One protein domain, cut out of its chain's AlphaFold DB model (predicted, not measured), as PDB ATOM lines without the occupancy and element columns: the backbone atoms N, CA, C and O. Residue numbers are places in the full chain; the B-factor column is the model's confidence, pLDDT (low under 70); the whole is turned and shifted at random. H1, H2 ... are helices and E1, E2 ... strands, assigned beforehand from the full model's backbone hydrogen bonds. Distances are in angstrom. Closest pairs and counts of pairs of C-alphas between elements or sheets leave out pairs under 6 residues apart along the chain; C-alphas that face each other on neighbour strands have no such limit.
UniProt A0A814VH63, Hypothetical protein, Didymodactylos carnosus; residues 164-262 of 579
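What this domain is: This is residues 164 to 262 of the 579 residues of the protein "Hypothetical protein" of Didymodactylos carnosus (UniProt A0A814VH63). The chain is wound in stacked turns, a short solenoid of roughly three-sided coils in which strands of successive turns lie side by side and parallel. E1, E3, E6, the first part of E8 and E9 stack along one side; E4, E7 and the last part of E8 make a second side; E2 and E5, with the short paired stretches 238 to 239 and 255 to 256, make a third. E8 bends round a corner and joins the first two sides into one branched, twisted sheet of seven strands, while E2 and E5 form a separate sheet of two; both sheets are parallel. The printed part has 99 residues with three named helices and nine named strands, in the order E1 H1 E2 E3 E4 E5 H2 H3 E6 E7 E8 E9, and its class is mixed, helices and strands. It is compact and rounded, with a radius of gyration of the C-alphas of 12.3 A and spans of 33 by 27 by 25 A.

How they stand to each other: Start with E1, residues 164 to 166, an edge strand of the branched sheet; its parallel neighbour is E3, residues 191 to 196, where N 164 and O 193 are 2.9 A apart. On the other side of E3 is E6, residues 222 to 225, parallel at 25 degrees, with N 194 and O 223 2.8 A apart. Next look at E8, residues 241 to 251, which bends by 130 degrees at residue 248 and has staggered pairing. E6, beside residues 241 to 243, and E7, residues 231 to 234, beside residues 247 to 251, lie on one side of E8; E9, residues 259 to 262, lies on the other side. You will find N 241 and O 222 2.8 A apart, N 234 and O 250 2.8 A, and N 260 and O 242 2.8 A. E4, residues 200 to 203, is the parallel neighbour of E7 at 4 degrees, with N 203 and O 233 2.8 A apart. H1, residues 170 to 173, is on this sheet at a height of 4.8 A, over none of its strands; its closest C-alpha to E4 is that of Leu 173, 4.5 A from that of Phe 203. In the other sheet, E2, residues 178 to 185, is parallel to E5, residues 207 to 209, at 27 degrees, with N 181 and O 207 2.8 A apart. H2, residues 210 to 213, is not on the branched sheet, and H3, residues 216 to 219, only grazes it with residues 218 to 219. H2 and H3 touch only at the corner by their link, the closest C-alphas being those of Trp 212 and Gly 218, 4.6 A apart. H1, H2 and H3 are too short for any O i to N i+4 pair; of the one O i to N i+3 pair in each, that of H2 is within hydrogen-bond range and those of H1 and H3 are not.

Where its parts are: Find C-alpha 164 at (-30.972, 48.915, -43.344), where E1 begins its 6.8 A. H1 then measures 5.0 A, E2 19.3 A and E3 16.2 A. E4 spans 10.5 A, E5 6.1 A, H2 5.9 A and H3 5.2 A. E6 covers 9.7 A and E7 10.2 A. E8 begins at C-alpha 241, (-43.493, 41.248, -44.802), and measures 13.7 A from first to last C-alpha. E9 spans 10.2 A and ends at C-alpha 262, (-52.498, 48.633, -36.082).

The domain as a whole: The two C-alphas farthest apart are those of Ile 187 and Thr 248, at 34.6 A. The printed part, residues 164 to 262, has no cut. No link is long; those from E7 to E8 and from E8 to E9 are short, and the others are tight. The mean pLDDT of the printed part of this model is 96.0, and no printed residue is under 70.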
ATOM      1  N   PHE A 164     -30.992  47.560 -42.798       97.75
ATOM      2  CA  PHE A 164     -30.972  48.915 -43.344       97.75
ATOM      3  C   PHE A 164     -31.767  49.836 -42.421       97.75
ATOM      4  O   PHE A 164     -32.774  49.419 -41.844       97.75
ATOM      5  N   ALA A 165     -31.359  51.100 -42.321       93.31
ATOM      6  CA  ALA A 165     -32.120  52.125 -41.616       93.31
ATOM      7  C   ALA A 165     -32.197  53.405 -42.449       93.31
ATOM      8  O   ALA A 165     -31.179  53.895 -42.939       93.31
ATOM      9  N   PHE A 166     -33.404  53.952 -42.576       90.75
ATOM     10  CA  PHE A 166     -33.666  55.210 -43.265       90.75
ATOM     11  C   PHE A 166     -34.298  56.209 -42.303       90.75
ATOM     12  O   PHE A 166     -35.306  55.916 -41.657       90.75
ATOM     13  N   ALA A 167     -33.705  57.402 -42.236       84.19
ATOM     14  CA  ALA A 167     -34.183  58.501 -41.400       84.19
ATOM     15  C   ALA A 167     -35.497  59.123 -41.908       84.19
ATOM     16  O   ALA A 167     -36.140  59.855 -41.169       84.19
ATOM     17  N   ASP A 168     -35.895  58.828 -43.146       87.94
ATOM     18  CA  ASP A 168     -37.206  59.156 -43.704       87.94
ATOM     19  C   ASP A 168     -37.646  58.035 -44.653       87.94
ATOM     20  O   ASP A 168     -37.004  57.782 -45.672       87.94
ATOM     21  N   GLY A 169     -38.743  57.352 -44.337       93.62
ATOM     22  CA  GLY A 169     -39.294  56.277 -45.152       93.62
ATOM     23  C   GLY A 169     -39.831  56.750 -46.505       93.62
ATOM     24  O   GLY A 169     -39.795  55.988 -47.473       93.62
ATOM     25  N   ASN A 170     -40.257  58.013 -46.623       97.00
ATOM     26  CA  ASN A 170     -40.712  58.567 -47.900       97.00
ATOM     27  C   ASN A 170     -39.558  58.767 -48.887       97.00
ATOM     28  O   ASN A 170     -39.777  58.654 -50.090       97.00
ATOM     29  N   SER A 171     -38.322  58.952 -48.407       95.38
ATOM     30  CA  SER A 171     -37.131  58.981 -49.269       95.38
ATOM     31  C   SER A 171     -36.920  57.677 -50.060       95.38
ATOM     32  O   SER A 171     -36.281  57.695 -51.116       95.38
ATOM     33  N   VAL A 172     -37.496  56.570 -49.571       95.75
ATOM     34  CA  VAL A 172     -37.472  55.236 -50.185       95.75
ATOM     35  C   VAL A 172     -38.748  54.967 -50.983       95.75
ATOM     36  O   VAL A 172     -38.665  54.613 -52.154       95.75
ATOM     37  N   LEU A 173     -39.923  55.125 -50.360       97.44
ATOM     38  CA  LEU A 173     -41.201  54.626 -50.894       97.44
ATOM     39  C   LEU A 173     -42.061  55.699 -51.594       97.44
ATOM     40  O   LEU A 173     -42.969  55.374 -52.357       97.44
ATOM     41  N   ASN A 174     -41.789  56.985 -51.378       97.00
ATOM     42  CA  ASN A 174     -42.553  58.083 -51.986       97.00
ATOM     43  C   ASN A 174     -41.669  59.078 -52.748       97.00
ATOM     44  O   ASN A 174     -42.031  60.236 -52.953       97.00
ATOM     45  N   ASN A 175     -40.480  58.643 -53.143       95.50
ATOM     46  CA  ASN A 175     -39.520  59.483 -53.831       95.50
ATOM     47  C   ASN A 175     -39.710  59.352 -55.345       95.50
ATOM     48  O   ASN A 175     -39.501  58.283 -55.909       95.50
ATOM     49  N   ASN A 176     -40.063  60.448 -56.015       96.12
ATOM     50  CA  ASN A 176     -40.267  60.480 -57.468       96.12
ATOM     51  C   ASN A 176     -38.981  60.240 -58.286       96.12
ATOM     52  O   ASN A 176     -39.054  60.034 -59.498       96.12
ATOM     53  N   LEU A 177     -37.809  60.253 -57.645       96.62
ATOM     54  CA  LEU A 177     -36.532  59.857 -58.238       96.62
ATOM     55  C   LEU A 177     -36.245  58.355 -58.083       96.62
ATOM     56  O   LEU A 177     -35.292  57.848 -58.673       96.62
ATOM     57  N   VAL A 178     -37.054  57.618 -57.322       97.19
ATOM     58  CA  VAL A 178     -36.966  56.160 -57.222       97.19
ATOM     59  C   VAL A 178     -37.966  55.552 -58.201       97.19
ATOM     60  O   VAL A 178     -39.170  55.552 -57.977       97.19
ATOM     61  N   GLN A 179     -37.462  55.018 -59.314       96.25
ATOM     62  CA  GLN A 179     -38.290  54.328 -60.309       96.25
ATOM     63  C   GLN A 179     -38.485  52.849 -59.961       96.25
ATOM     64  O   GLN A 179     -39.518  52.251 -60.270       96.25
ATOM     65  N   GLN A 180     -37.483  52.239 -59.333       96.00
ATOM     66  CA  GLN A 180     -37.515  50.832 -58.968       96.00
ATOM     67  C   GLN A 180     -36.718  50.579 -57.692       96.00
ATOM     68  O   GLN A 180     -35.685  51.205 -57.474       96.00
ATOM     69  N   ILE A 181     -37.191  49.653 -56.867       98.31
ATOM     70  CA  ILE A 181     -36.571  49.231 -55.616       98.31
ATOM     71  C   ILE A 181     -36.205  47.765 -55.777       98.31
ATOM     72  O   ILE A 181     -37.071  46.935 -56.053       98.31
ATOM     73  N   GLN A 182     -34.930  47.438 -55.600       97.12
ATOM     74  CA  GLN A 182     -34.466  46.056 -55.625       97.12
ATOM     75  C   GLN A 182     -33.554  45.754 -54.445       97.12
ATOM     76  O   GLN A 182     -32.797  46.607 -53.979       97.12
ATOM     77  N   ILE A 183     -33.607  44.505 -53.997       98.00
ATOM     78  CA  ILE A 183     -32.699  43.958 -52.996       98.00
ATOM     79  C   ILE A 183     -31.723  43.022 -53.697       98.00
ATOM     80  O   ILE A 183     -32.130  42.033 -54.305       98.00
ATOM     81  N   ASN A 184     -30.432  43.311 -53.562       96.19
ATOM     82  CA  ASN A 184     -29.360  42.448 -54.038       96.19
ATOM     83  C   ASN A 184     -28.728  41.762 -52.828       96.19
ATOM     84  O   ASN A 184     -27.892  42.352 -52.143       96.19
ATOM     85  N   ASN A 185     -29.146  40.530 -52.539       95.06
ATOM     86  CA  ASN A 185     -28.633  39.784 -51.394       95.06
ATOM     87  C   ASN A 185     -27.303  39.079 -51.718       95.06
ATOM     88  O   ASN A 185     -27.288  37.889 -52.029       95.06
ATOM     89  N   LEU A 186     -26.188  39.813 -51.678       93.69
ATOM     90  CA  LEU A 186     -24.883  39.344 -52.172       93.69
ATOM     91  C   LEU A 186     -24.214  38.316 -51.252       93.69
ATOM     92  O   LEU A 186     -23.351  37.563 -51.695       93.69
ATOM     93  N   ILE A 187     -24.633  38.264 -49.988       89.50
ATOM     94  CA  ILE A 187     -24.086  37.357 -48.970       89.50
ATOM     95  C   ILE A 187     -25.068  36.262 -48.544       89.50
ATOM     96  O   ILE A 187     -24.786  35.514 -47.613       89.50
ATOM     97  N   SER A 188     -26.224  36.159 -49.209       91.62
ATOM     98  CA  SER A 188     -27.288  35.210 -48.853       91.62
ATOM     99  C   SER A 188     -27.764  35.340 -47.397       91.62
ATOM    100  O   SER A 188     -28.029  34.334 -46.739       91.62
ATOM    101  N   ALA A 189     -27.888  36.574 -46.894       92.25
ATOM    102  CA  ALA A 189     -28.403  36.848 -45.556       92.25
ATOM    103  C   ALA A 189     -29.781  36.174 -45.360       92.25
ATOM    104  O   ALA A 189     -30.679  36.395 -46.183       92.25
ATOM    105  N   PRO A 190     -29.962  35.354 -44.308       90.62
ATOM    106  CA  PRO A 190     -31.224  34.672 -44.031       90.62
ATOM    107  C   PRO A 190     -32.441  35.572 -43.804       90.62
ATOM    108  O   PRO A 190     -33.559  35.115 -44.049       90.62
ATOM    109  N   LEU A 191     -32.247  36.803 -43.326       95.94
ATOM    110  CA  LEU A 191     -33.309  37.789 -43.133       95.94
ATOM    111  C   LEU A 191     -32.782  39.189 -43.442       95.94
ATOM    112  O   LEU A 191     -31.669  39.542 -43.061       95.94
ATOM    113  N   ILE A 192     -33.605  39.994 -44.103       98.44
ATOM    114  CA  ILE A 192     -33.328  41.394 -44.400       98.44
ATOM    115  C   ILE A 192     -34.411  42.238 -43.740       98.44
ATOM    116  O   ILE A 192     -35.597  42.044 -44.000       98.44
ATOM    117  N   VAL A 193     -34.000  43.174 -42.897       98.50
ATOM    118  CA  VAL A 193     -34.862  44.117 -42.191       98.50
ATOM    119  C   VAL A 193     -34.569  45.521 -42.700       98.50
ATOM    120  O   VAL A 193     -33.428  45.984 -42.679       98.50
ATOM    121  N   VAL A 194     -35.613  46.213 -43.142       98.69
ATOM    122  CA  VAL A 194     -35.543  47.602 -43.593       98.69
ATOM    123  C   VAL A 194     -36.337  48.468 -42.623       98.69
ATOM    124  O   VAL A 194     -37.566  48.468 -42.643       98.69
ATOM    125  N   ASN A 195     -35.628  49.195 -41.760       98.00
ATOM    126  CA  ASN A 195     -36.219  50.110 -40.790       98.00
ATOM    127  C   ASN A 195     -36.497  51.471 -41.442       98.00
ATOM    128  O   ASN A 195     -35.583  52.117 -41.961       98.00
ATOM    129  N   LEU A 196     -37.749  51.920 -41.385       97.75
ATOM    130  CA  LEU A 196     -38.227  53.153 -42.008       97.75
ATOM    131  C   LEU A 196     -38.797  54.088 -40.937       97.75
ATOM    132  O   LEU A 196     -39.761  53.732 -40.258       97.75
ATOM    133  N   PHE A 197     -38.207  55.275 -40.793       91.88
ATOM    134  CA  PHE A 197     -38.702  56.314 -39.890       91.88
ATOM    135  C   PHE A 197     -39.698  57.247 -40.584       91.88
ATOM    136  O   PHE A 197     -39.466  57.680 -41.708       91.88
ATOM    137  N   GLY A 198     -40.772  57.620 -39.899       85.19
ATOM    138  CA  GLY A 198     -41.714  58.650 -40.331       85.19
ATOM    139  C   GLY A 198     -43.112  58.380 -39.789       85.19
ATOM    140  O   GLY A 198     -43.556  57.237 -39.789       85.19
ATOM    141  N   SER A 199     -43.814  59.422 -39.340       87.81
ATOM    142  CA  SER A 199     -45.182  59.304 -38.807       87.81
ATOM    143  C   SER A 199     -46.227  59.038 -39.898       87.81
ATOM    144  O   SER A 199     -47.195  58.316 -39.663       87.81
ATOM    145  N   THR A 200     -46.005  59.561 -41.105       97.81
ATOM    146  CA  THR A 200     -46.831  59.301 -42.288       97.81
ATOM    147  C   THR A 200     -45.938  58.863 -43.437       97.81
ATOM    148  O   THR A 200     -45.065  59.620 -43.867       97.81
ATOM    149  N   ILE A 201     -46.158  57.653 -43.947       98.50
ATOM    150  CA  ILE A 201     -45.392  57.095 -45.065       98.50
ATOM    151  C   ILE A 201     -46.361  56.600 -46.136       98.50
ATOM    152  O   ILE A 201     -47.356  55.939 -45.836       98.50
ATOM    153  N   SER A 202     -46.042  56.891 -47.395       98.50
ATOM    154  CA  SER A 202     -46.759  56.344 -48.544       98.50
ATOM    155  C   SER A 202     -45.813  55.548 -49.434       98.50
ATOM    156  O   SER A 202     -44.686  55.967 -49.670       98.50
ATOM    157  N   PHE A 203     -46.277  54.420 -49.967       98.25
ATOM    158  CA  PHE A 203     -45.647  53.759 -51.102       98.25
ATOM    159  C   PHE A 203     -46.441  54.074 -52.363       98.25
ATOM    160  O   PHE A 203     -47.416  53.392 -52.678       98.25
ATOM    161  N   ALA A 204     -46.039  55.152 -53.031       96.25
ATOM    162  CA  ALA A 204     -46.720  55.688 -54.209       96.25
ATOM    163  C   ALA A 204     -45.791  55.868 -55.414       96.25
ATOM    164  O   ALA A 204     -46.260  56.129 -56.521       96.25
ATOM    165  N   GLN A 205     -44.475  55.762 -55.210       95.19
ATOM    166  CA  GLN A 205     -43.475  55.972 -56.250       95.19
ATOM    167  C   GLN A 205     -42.578  54.750 -56.382       95.19
ATOM    168  O   GLN A 205     -42.166  54.151 -55.392       95.19
ATOM    169  N   GLY A 206     -42.266  54.410 -57.627       93.31
ATOM    170  CA  GLY A 206     -41.422  53.278 -57.977       93.31
ATOM    171  C   GLY A 206     -42.096  51.911 -57.836       93.31
ATOM    172  O   GLY A 206     -43.207  51.782 -57.331       93.31
ATOM    173  N   ASN A 207     -41.412  50.871 -58.311       95.56
ATOM    174  CA  ASN A 207     -41.886  49.485 -58.264       95.56
ATOM    175  C   ASN A 207     -40.886  48.583 -57.541       95.56
ATOM    176  O   ASN A 207     -39.678  48.749 -57.708       95.56
ATOM    177  N   MET A 208     -41.364  47.591 -56.790       97.88
ATOM    178  CA  MET A 208     -40.495  46.538 -56.258       97.88
ATOM    179  C   MET A 208     -40.169  45.530 -57.363       97.88
ATOM    180  O   MET A 208     -41.065  44.963 -57.986       97.88
ATOM    181  N   VAL A 209     -38.878  45.355 -57.642       96.44
ATOM    182  CA  VAL A 209     -38.367  44.542 -58.755       96.44
ATOM    183  C   VAL A 209     -37.178  43.685 -58.313       96.44
ATOM    184  O   VAL A 209     -36.746  43.706 -57.160       96.44
ATOM    185  N   GLY A 210     -36.613  42.948 -59.269       94.81
ATOM    186  CA  GLY A 210     -35.449  42.098 -59.053       94.81
ATOM    187  C   GLY A 210     -35.836  40.707 -58.564       94.81
ATOM    188  O   GLY A 210     -36.880  40.505 -57.947       94.81
ATOM    189  N   SER A 211     -34.977  39.730 -58.854       93.69
ATOM    190  CA  SER A 211     -35.248  38.310 -58.599       93.69
ATOM    191  C   SER A 211     -35.462  37.979 -57.121       93.69
ATOM    192  O   SER A 211     -36.150  37.011 -56.815       93.69
ATOM    193  N   TRP A 212     -34.905  38.771 -56.198       96.19
ATOM    194  CA  TRP A 212     -35.129  38.581 -54.768       96.19
ATOM    195  C   TRP A 212     -36.586  38.877 -54.395       96.19
ATOM    196  O   TRP A 212     -37.299  37.968 -53.971       96.19
ATOM    197  N   LEU A 213     -37.048  40.114 -54.605       96.25
ATOM    198  CA  LEU A 213     -38.382  40.566 -54.189       96.25
ATOM    199  C   LEU A 213     -39.518  39.922 -54.990       96.25
ATOM    200  O   LEU A 213     -40.608  39.773 -54.453       96.25
ATOM    201  N   THR A 214     -39.283  39.474 -56.224       94.56
ATOM    202  CA  THR A 214     -40.305  38.754 -57.005       94.56
ATOM    203  C   THR A 214     -40.349  37.250 -56.719       94.56
ATOM    204  O   THR A 214     -41.235  36.556 -57.216       94.56
ATOM    205  N   SER A 215     -39.428  36.721 -55.907       94.00
ATOM    206  CA  SER A 215     -39.413  35.309 -55.514       94.00
ATOM    207  C   SER A 215     -40.062  35.080 -54.149       94.00
ATOM    208  O   SER A 215     -39.883  35.863 -53.216       94.00
ATOM    209  N   ILE A 216     -40.727  33.934 -53.974       90.88
ATOM    210  CA  ILE A 216     -41.282  33.536 -52.669       90.88
ATOM    211  C   ILE A 216     -40.202  33.465 -51.572       90.88
ATOM    212  O   ILE A 216     -40.441  33.858 -50.431       90.88
ATOM    213  N   ASN A 217     -38.983  33.029 -51.911       89.62
ATOM    214  CA  ASN A 217     -37.874  32.953 -50.959       89.62
ATOM    215  C   ASN A 217     -37.433  34.346 -50.484       89.62
ATOM    216  O   ASN A 217     -37.228  34.549 -49.293       89.62
ATOM    217  N   GLY A 218     -37.319  35.324 -51.385       94.56
ATOM    218  CA  GLY A 218     -36.929  36.673 -50.983       94.56
ATOM    219  C   GLY A 218     -38.032  37.410 -50.226       94.56
ATOM    220  O   GLY A 218     -37.748  38.024 -49.195       94.56
ATOM    221  N   ARG A 219     -39.299  37.292 -50.655       96.25
ATOM    222  CA  ARG A 219     -40.449  37.890 -49.943       96.25
ATOM    223  C   ARG A 219     -40.589  37.342 -48.523       96.25
ATOM    224  O   ARG A 219     -40.722  38.115 -47.581       96.25
ATOM    225  N   SER A 220     -40.453  36.027 -48.347       93.81
ATOM    226  CA  SER A 220     -40.498  35.397 -47.015       93.81
ATOM    227  C   SER A 220     -39.322  35.771 -46.112       93.81
ATOM    228  O   SER A 220     -39.365  35.464 -44.930       93.81
ATOM    229  N   ARG A 221     -38.279  36.434 -46.620       96.25
ATOM    230  CA  ARG A 221     -37.070  36.810 -45.864       96.25
ATOM    231  C   ARG A 221     -36.797  38.310 -45.883       96.25
ATOM    232  O   ARG A 221     -35.684  38.737 -45.589       96.25
ATOM    233  N   THR A 222     -37.800  39.108 -46.231       98.44
ATOM    234  CA  THR A 222     -37.717  40.569 -46.227       98.44
ATOM    235  C   THR A 222     -38.780  41.115 -45.287       98.44
ATOM    236  O   THR A 222     -39.949  40.759 -45.414       98.44
ATOM    237  N   LEU A 223     -38.378  41.970 -44.351       98.56
ATOM    238  CA  LEU A 223     -39.256  42.640 -43.401       98.56
ATOM    239  C   LEU A 223     -39.093  44.156 -43.510       98.56
ATOM    240  O   LEU A 223     -38.024  44.700 -43.238       98.56
ATOM    241  N   TRP A 224     -40.180  44.836 -43.847       98.75
ATOM    242  CA  TRP A 224     -40.281  46.287 -43.859       98.75
ATOM    243  C   TRP A 224     -40.877  46.759 -42.533       98.75
ATOM    244  O   TRP A 224     -42.040  46.486 -42.232       98.75
ATOM    245  N   ASN A 225     -40.062  47.433 -41.725       98.75
ATOM    246  CA  ASN A 225     -40.390  47.816 -40.357       98.75
ATOM    247  C   ASN A 225     -40.636  49.331 -40.245       98.75
ATOM    248  O   ASN A 225     -39.699  50.130 -40.267       98.75
ATOM    249  N   PHE A 226     -41.901  49.715 -40.092       98.62
ATOM    250  CA  PHE A 226     -42.390  51.091 -39.984       98.62
ATOM    251  C   PHE A 226     -42.638  51.442 -38.511       98.62
ATOM    252  O   PHE A 226     -43.773  51.496 -38.034       98.62
ATOM    253  N   TYR A 227     -41.554  51.620 -37.766       96.06
ATOM    254  CA  TYR A 227     -41.567  51.502 -36.306       96.06
ATOM    255  C   TYR A 227     -42.182  52.680 -35.544       96.06
ATOM    256  O   TYR A 227     -42.561  52.522 -34.387       96.06
ATOM    257  N   ASN A 228     -42.312  53.849 -36.172       87.19
ATOM    258  CA  ASN A 228     -42.990  55.019 -35.603       87.19
ATOM    259  C   ASN A 228     -44.121  55.555 -36.498       87.19
ATOM    260  O   ASN A 228     -44.615  56.659 -36.273       87.19
ATOM    261  N   CYS A 229     -44.515  54.793 -37.519       95.75
ATOM    262  CA  CYS A 229     -45.534  55.206 -38.472       95.75
ATOM    263  C   CYS A 229     -46.929  55.080 -37.865       95.75
ATOM    264  O   CYS A 229     -47.305  54.019 -37.372       95.75
ATOM    265  N   THR A 230     -47.708  56.156 -37.929       97.50
ATOM    266  CA  THR A 230     -49.111  56.201 -37.503       97.50
ATOM    267  C   THR A 230     -50.077  56.126 -38.685       97.50
ATOM    268  O   THR A 230     -51.209  55.674 -38.513       97.50
ATOM    269  N   THR A 231     -49.625  56.498 -39.888       98.62
ATOM    270  CA  THR A 231     -50.418  56.459 -41.126       98.62
ATOM    271  C   THR A 231     -49.594  55.876 -42.270       98.62
ATOM    272  O   THR A 231     -48.635  56.500 -42.724       98.62
ATOM    273  N   LEU A 232     -49.996  54.707 -42.775       98.81
ATOM    274  CA  LEU A 232     -49.325  54.030 -43.888       98.81
ATOM    275  C   LEU A 232     -50.274  53.897 -45.082       98.81
ATOM    276  O   LEU A 232     -51.357  53.333 -44.952       98.81
ATOM    277  N   THR A 233     -49.873  54.378 -46.256       98.75
ATOM    278  CA  THR A 233     -50.641  54.171 -47.498       98.75
ATOM    279  C   THR A 233     -49.825  53.355 -48.491       98.75
ATOM    280  O   THR A 233     -48.750  53.780 -48.894       98.75
ATOM    281  N   LEU A 234     -50.326  52.198 -48.915       98.50
ATOM    282  CA  LEU A 234     -49.685  51.331 -49.905       98.50
ATOM    283  C   LEU A 234     -50.469  51.408 -51.216       98.50
ATOM    284  O   LEU A 234     -51.540  50.813 -51.332       98.50
ATOM    285  N   GLN A 235     -49.970  52.184 -52.178       97.75
ATOM    286  CA  GLN A 235     -50.604  52.361 -53.493       97.75
ATOM    287  C   GLN A 235     -49.989  51.460 -54.566       97.75
ATOM    288  O   GLN A 235     -50.633  51.194 -55.575       97.75
ATOM    289  N   ASN A 236     -48.773  50.967 -54.321       97.38
ATOM    290  CA  ASN A 236     -48.068  50.010 -55.167       97.38
ATOM    291  C   ASN A 236     -47.903  48.668 -54.438       97.38
ATOM    292  O   ASN A 236     -47.922  48.622 -53.205       97.38
ATOM    293  N   ASN A 237     -47.730  47.582 -55.204       97.00
ATOM    294  CA  ASN A 237     -47.605  46.231 -54.650       97.00
ATOM    295  C   ASN A 237     -46.413  46.136 -53.694       97.00
ATOM    296  O   ASN A 237     -45.270  46.394 -54.082       97.00
ATOM    297  N   MET A 238     -46.683  45.725 -52.461       97.88
ATOM    298  CA  MET A 238     -45.683  45.607 -51.410       97.88
ATOM    299  C   MET A 238     -45.136  44.180 -51.371       97.88
ATOM    300  O   MET A 238     -45.881  43.248 -51.094       97.88
ATOM    301  N   MET A 239     -43.841  43.997 -51.632       98.38
ATOM    302  CA  MET A 239     -43.199  42.680 -51.669       98.38
ATOM    303  C   MET A 239     -42.370  42.431 -50.408       98.38
ATOM    304  O   MET A 239     -41.385  43.123 -50.139       98.38
ATOM    305  N   GLY A 240     -42.749  41.400 -49.656       97.94
ATOM    306  CA  GLY A 240     -42.177  41.071 -48.356       97.94
ATOM    307  C   GLY A 240     -43.113  41.405 -47.200       97.94
ATOM    308  O   GLY A 240     -44.199  41.951 -47.376       97.94
ATOM    309  N   ALA A 241     -42.689  41.051 -45.993       98.44
ATOM    310  CA  ALA A 241     -43.493  41.248 -44.802       98.44
ATOM    311  C   ALA A 241     -43.558  42.727 -44.384       98.44
ATOM    312  O   ALA A 241     -42.561  43.445 -44.455       98.44
ATOM    313  N   VAL A 242     -44.716  43.161 -43.885       98.75
ATOM    314  CA  VAL A 242     -44.975  44.520 -43.388       98.75
ATOM    315  C   VAL A 242     -45.190  44.480 -41.880       98.75
ATOM    316  O   VAL A 242     -46.084  43.785 -41.399       98.75
ATOM    317  N   LEU A 243     -44.408  45.259 -41.132       98.81
ATOM    318  CA  LEU A 243     -44.574  45.462 -39.693       98.81
ATOM    319  C   LEU A 243     -44.744  46.954 -39.402       98.81
ATOM    320  O   LEU A 243     -43.781  47.715 -39.449       98.81
ATOM    321  N   ALA A 244     -45.975  47.370 -39.107       98.81
ATOM    322  CA  ALA A 244     -46.338  48.754 -38.800       98.81
ATOM    323  C   ALA A 244     -47.335  48.798 -37.622       98.81
ATOM    324  O   ALA A 244     -48.504  49.161 -37.791       98.81
ATOM    325  N   PRO A 245     -46.918  48.387 -36.411       98.50
ATOM    326  CA  PRO A 245     -47.833  48.108 -35.298       98.50
ATOM    327  C   PRO A 245     -48.515  49.355 -34.716       98.50
ATOM    328  O   PRO A 245     -49.407  49.237 -33.877       98.50
ATOM    329  N   LEU A 246     -48.105  50.550 -35.143       96.19
ATOM    330  CA  LEU A 246     -48.718  51.821 -34.764       96.19
ATOM    331  C   LEU A 246     -49.580  52.421 -35.890       96.19
ATOM    332  O   LEU A 246     -50.345  53.351 -35.629       96.19
ATOM    333  N   ALA A 247     -49.512  51.870 -37.108       98.62
ATOM    334  CA  ALA A 247     -50.065  52.501 -38.298       98.62
ATOM    335  C   ALA A 247     -51.495  52.061 -38.614       98.62
ATOM    336  O   ALA A 247     -51.773  50.872 -38.810       98.62
ATOM    337  N   THR A 248     -52.385  53.037 -38.781       98.75
ATOM    338  CA  THR A 248     -53.590  52.845 -39.586       98.75
ATOM    339  C   THR A 248     -53.159  52.759 -41.045       98.75
ATOM    340  O   THR A 248     -52.623  53.716 -41.606       98.75
ATOM    341  N   THR A 249     -53.357  51.589 -41.646       98.81
ATOM    342  CA  THR A 249     -52.852  51.258 -42.976       98.81
ATOM    343  C   THR A 249     -53.985  51.229 -43.990       98.81
ATOM    344  O   THR A 249     -55.001  50.575 -43.765       98.81
ATOM    345  N   THR A 250     -53.804  51.907 -45.121       98.75
ATOM    346  CA  THR A 250     -54.668  51.782 -46.300       98.75
ATOM    347  C   THR A 250     -53.887  51.107 -47.420       98.75
ATOM    348  O   THR A 250     -52.864  51.640 -47.841       98.75
ATOM    349  N   ALA A 251     -54.357  49.965 -47.917       98.19
ATOM    350  CA  ALA A 251     -53.733  49.264 -49.038       98.19
ATOM    351  C   ALA A 251     -54.662  49.248 -50.260       98.19
ATOM    352  O   ALA A 251     -55.766  48.704 -50.205       98.19
ATOM    353  N   GLN A 252     -54.198  49.879 -51.339       96.94
ATOM    354  CA  GLN A 252     -54.852  49.983 -52.652       96.94
ATOM    355  C   GLN A 252     -54.194  49.073 -53.701       96.94
ATOM    356  O   GLN A 252     -54.622  49.044 -54.853       96.94
ATOM    357  N   ALA A 253     -53.148  48.358 -53.296       96.62
ATOM    358  CA  ALA A 253     -52.423  47.379 -54.081       96.62
ATOM    359  C   ALA A 253     -52.109  46.153 -53.215       96.62
ATOM    360  O   ALA A 253     -52.216  46.209 -51.984       96.62
ATOM    361  N   ASN A 254     -51.743  45.046 -53.861       97.62
ATOM    362  CA  ASN A 254     -51.557  43.772 -53.176       97.62
ATOM    363  C   ASN A 254     -50.379  43.836 -52.196       97.62
ATOM    364  O   ASN A 254     -49.375  44.516 -52.440       97.62
ATOM    365  N   ILE A 255     -50.497  43.095 -51.095       98.38
ATOM    366  CA  ILE A 255     -49.381  42.863 -50.176       98.38
ATOM    367  C   ILE A 255     -48.955  41.407 -50.311       98.38
ATOM    368  O   ILE A 255     -49.667  40.491 -49.911       98.38
ATOM    369  N   ASP A 256     -47.768  41.212 -50.863       97.25
ATOM    370  CA  ASP A 256     -47.141  39.921 -51.073       97.25
ATOM    371  C   ASP A 256     -46.234  39.551 -49.887       97.25
ATOM    372  O   ASP A 256     -44.998  39.585 -49.975       97.25
ATOM    373  N   GLY A 257     -46.853  39.203 -48.760       96.38
ATOM    374  CA  GLY A 257     -46.164  38.769 -47.550       96.38
ATOM    375  C   GLY A 257     -46.973  38.956 -46.266       96.38
ATOM    376  O   GLY A 257     -48.027  39.595 -46.232       96.38
ATOM    377  N   ALA A 258     -46.443  38.419 -45.163       96.75
ATOM    378  CA  ALA A 258     -47.059  38.574 -43.847       96.75
ATOM    379  C   ALA A 258     -47.188  40.047 -43.422       96.75
ATOM    380  O   ALA A 258     -46.213  40.794 -43.425       96.75
ATOM    381  N   THR A 259     -48.367  40.437 -42.953       98.56
ATOM    382  CA  THR A 259     -48.702  41.814 -42.580       98.56
ATOM    383  C   THR A 259     -49.136  41.886 -41.120       98.56
ATOM    384  O   THR A 259     -50.053  41.180 -40.707       98.56
ATOM    385  N   ALA A 260     -48.487  42.747 -40.337       98.69
ATOM    386  CA  ALA A 260     -48.851  43.066 -38.960       98.69
ATOM    387  C   ALA A 260     -48.937  44.589 -38.786       98.69
ATOM    388  O   ALA A 260     -47.916  45.280 -38.796       98.69
ATOM    389  N   VAL A 261     -50.153  45.119 -38.637       98.88
ATOM    390  CA  VAL A 261     -50.418  46.570 -38.577       98.88
ATOM    391  C   VAL A 261     -51.388  46.925 -37.453       98.88
ATOM    392  O   VAL A 261     -52.070  46.042 -36.933       98.88
ATOM    393  N   LYS A 262     -51.486  48.206 -37.066       98.56
ATOM    394  CA  LYS A 262     -52.498  48.633 -36.082       98.56
ATOM    395  C   LYS A 262     -53.903  48.378 -36.622       98.56
ATOM    396  O   LYS A 262     -54.607  47.545 -36.074       98.56
TER     397      LYS A 262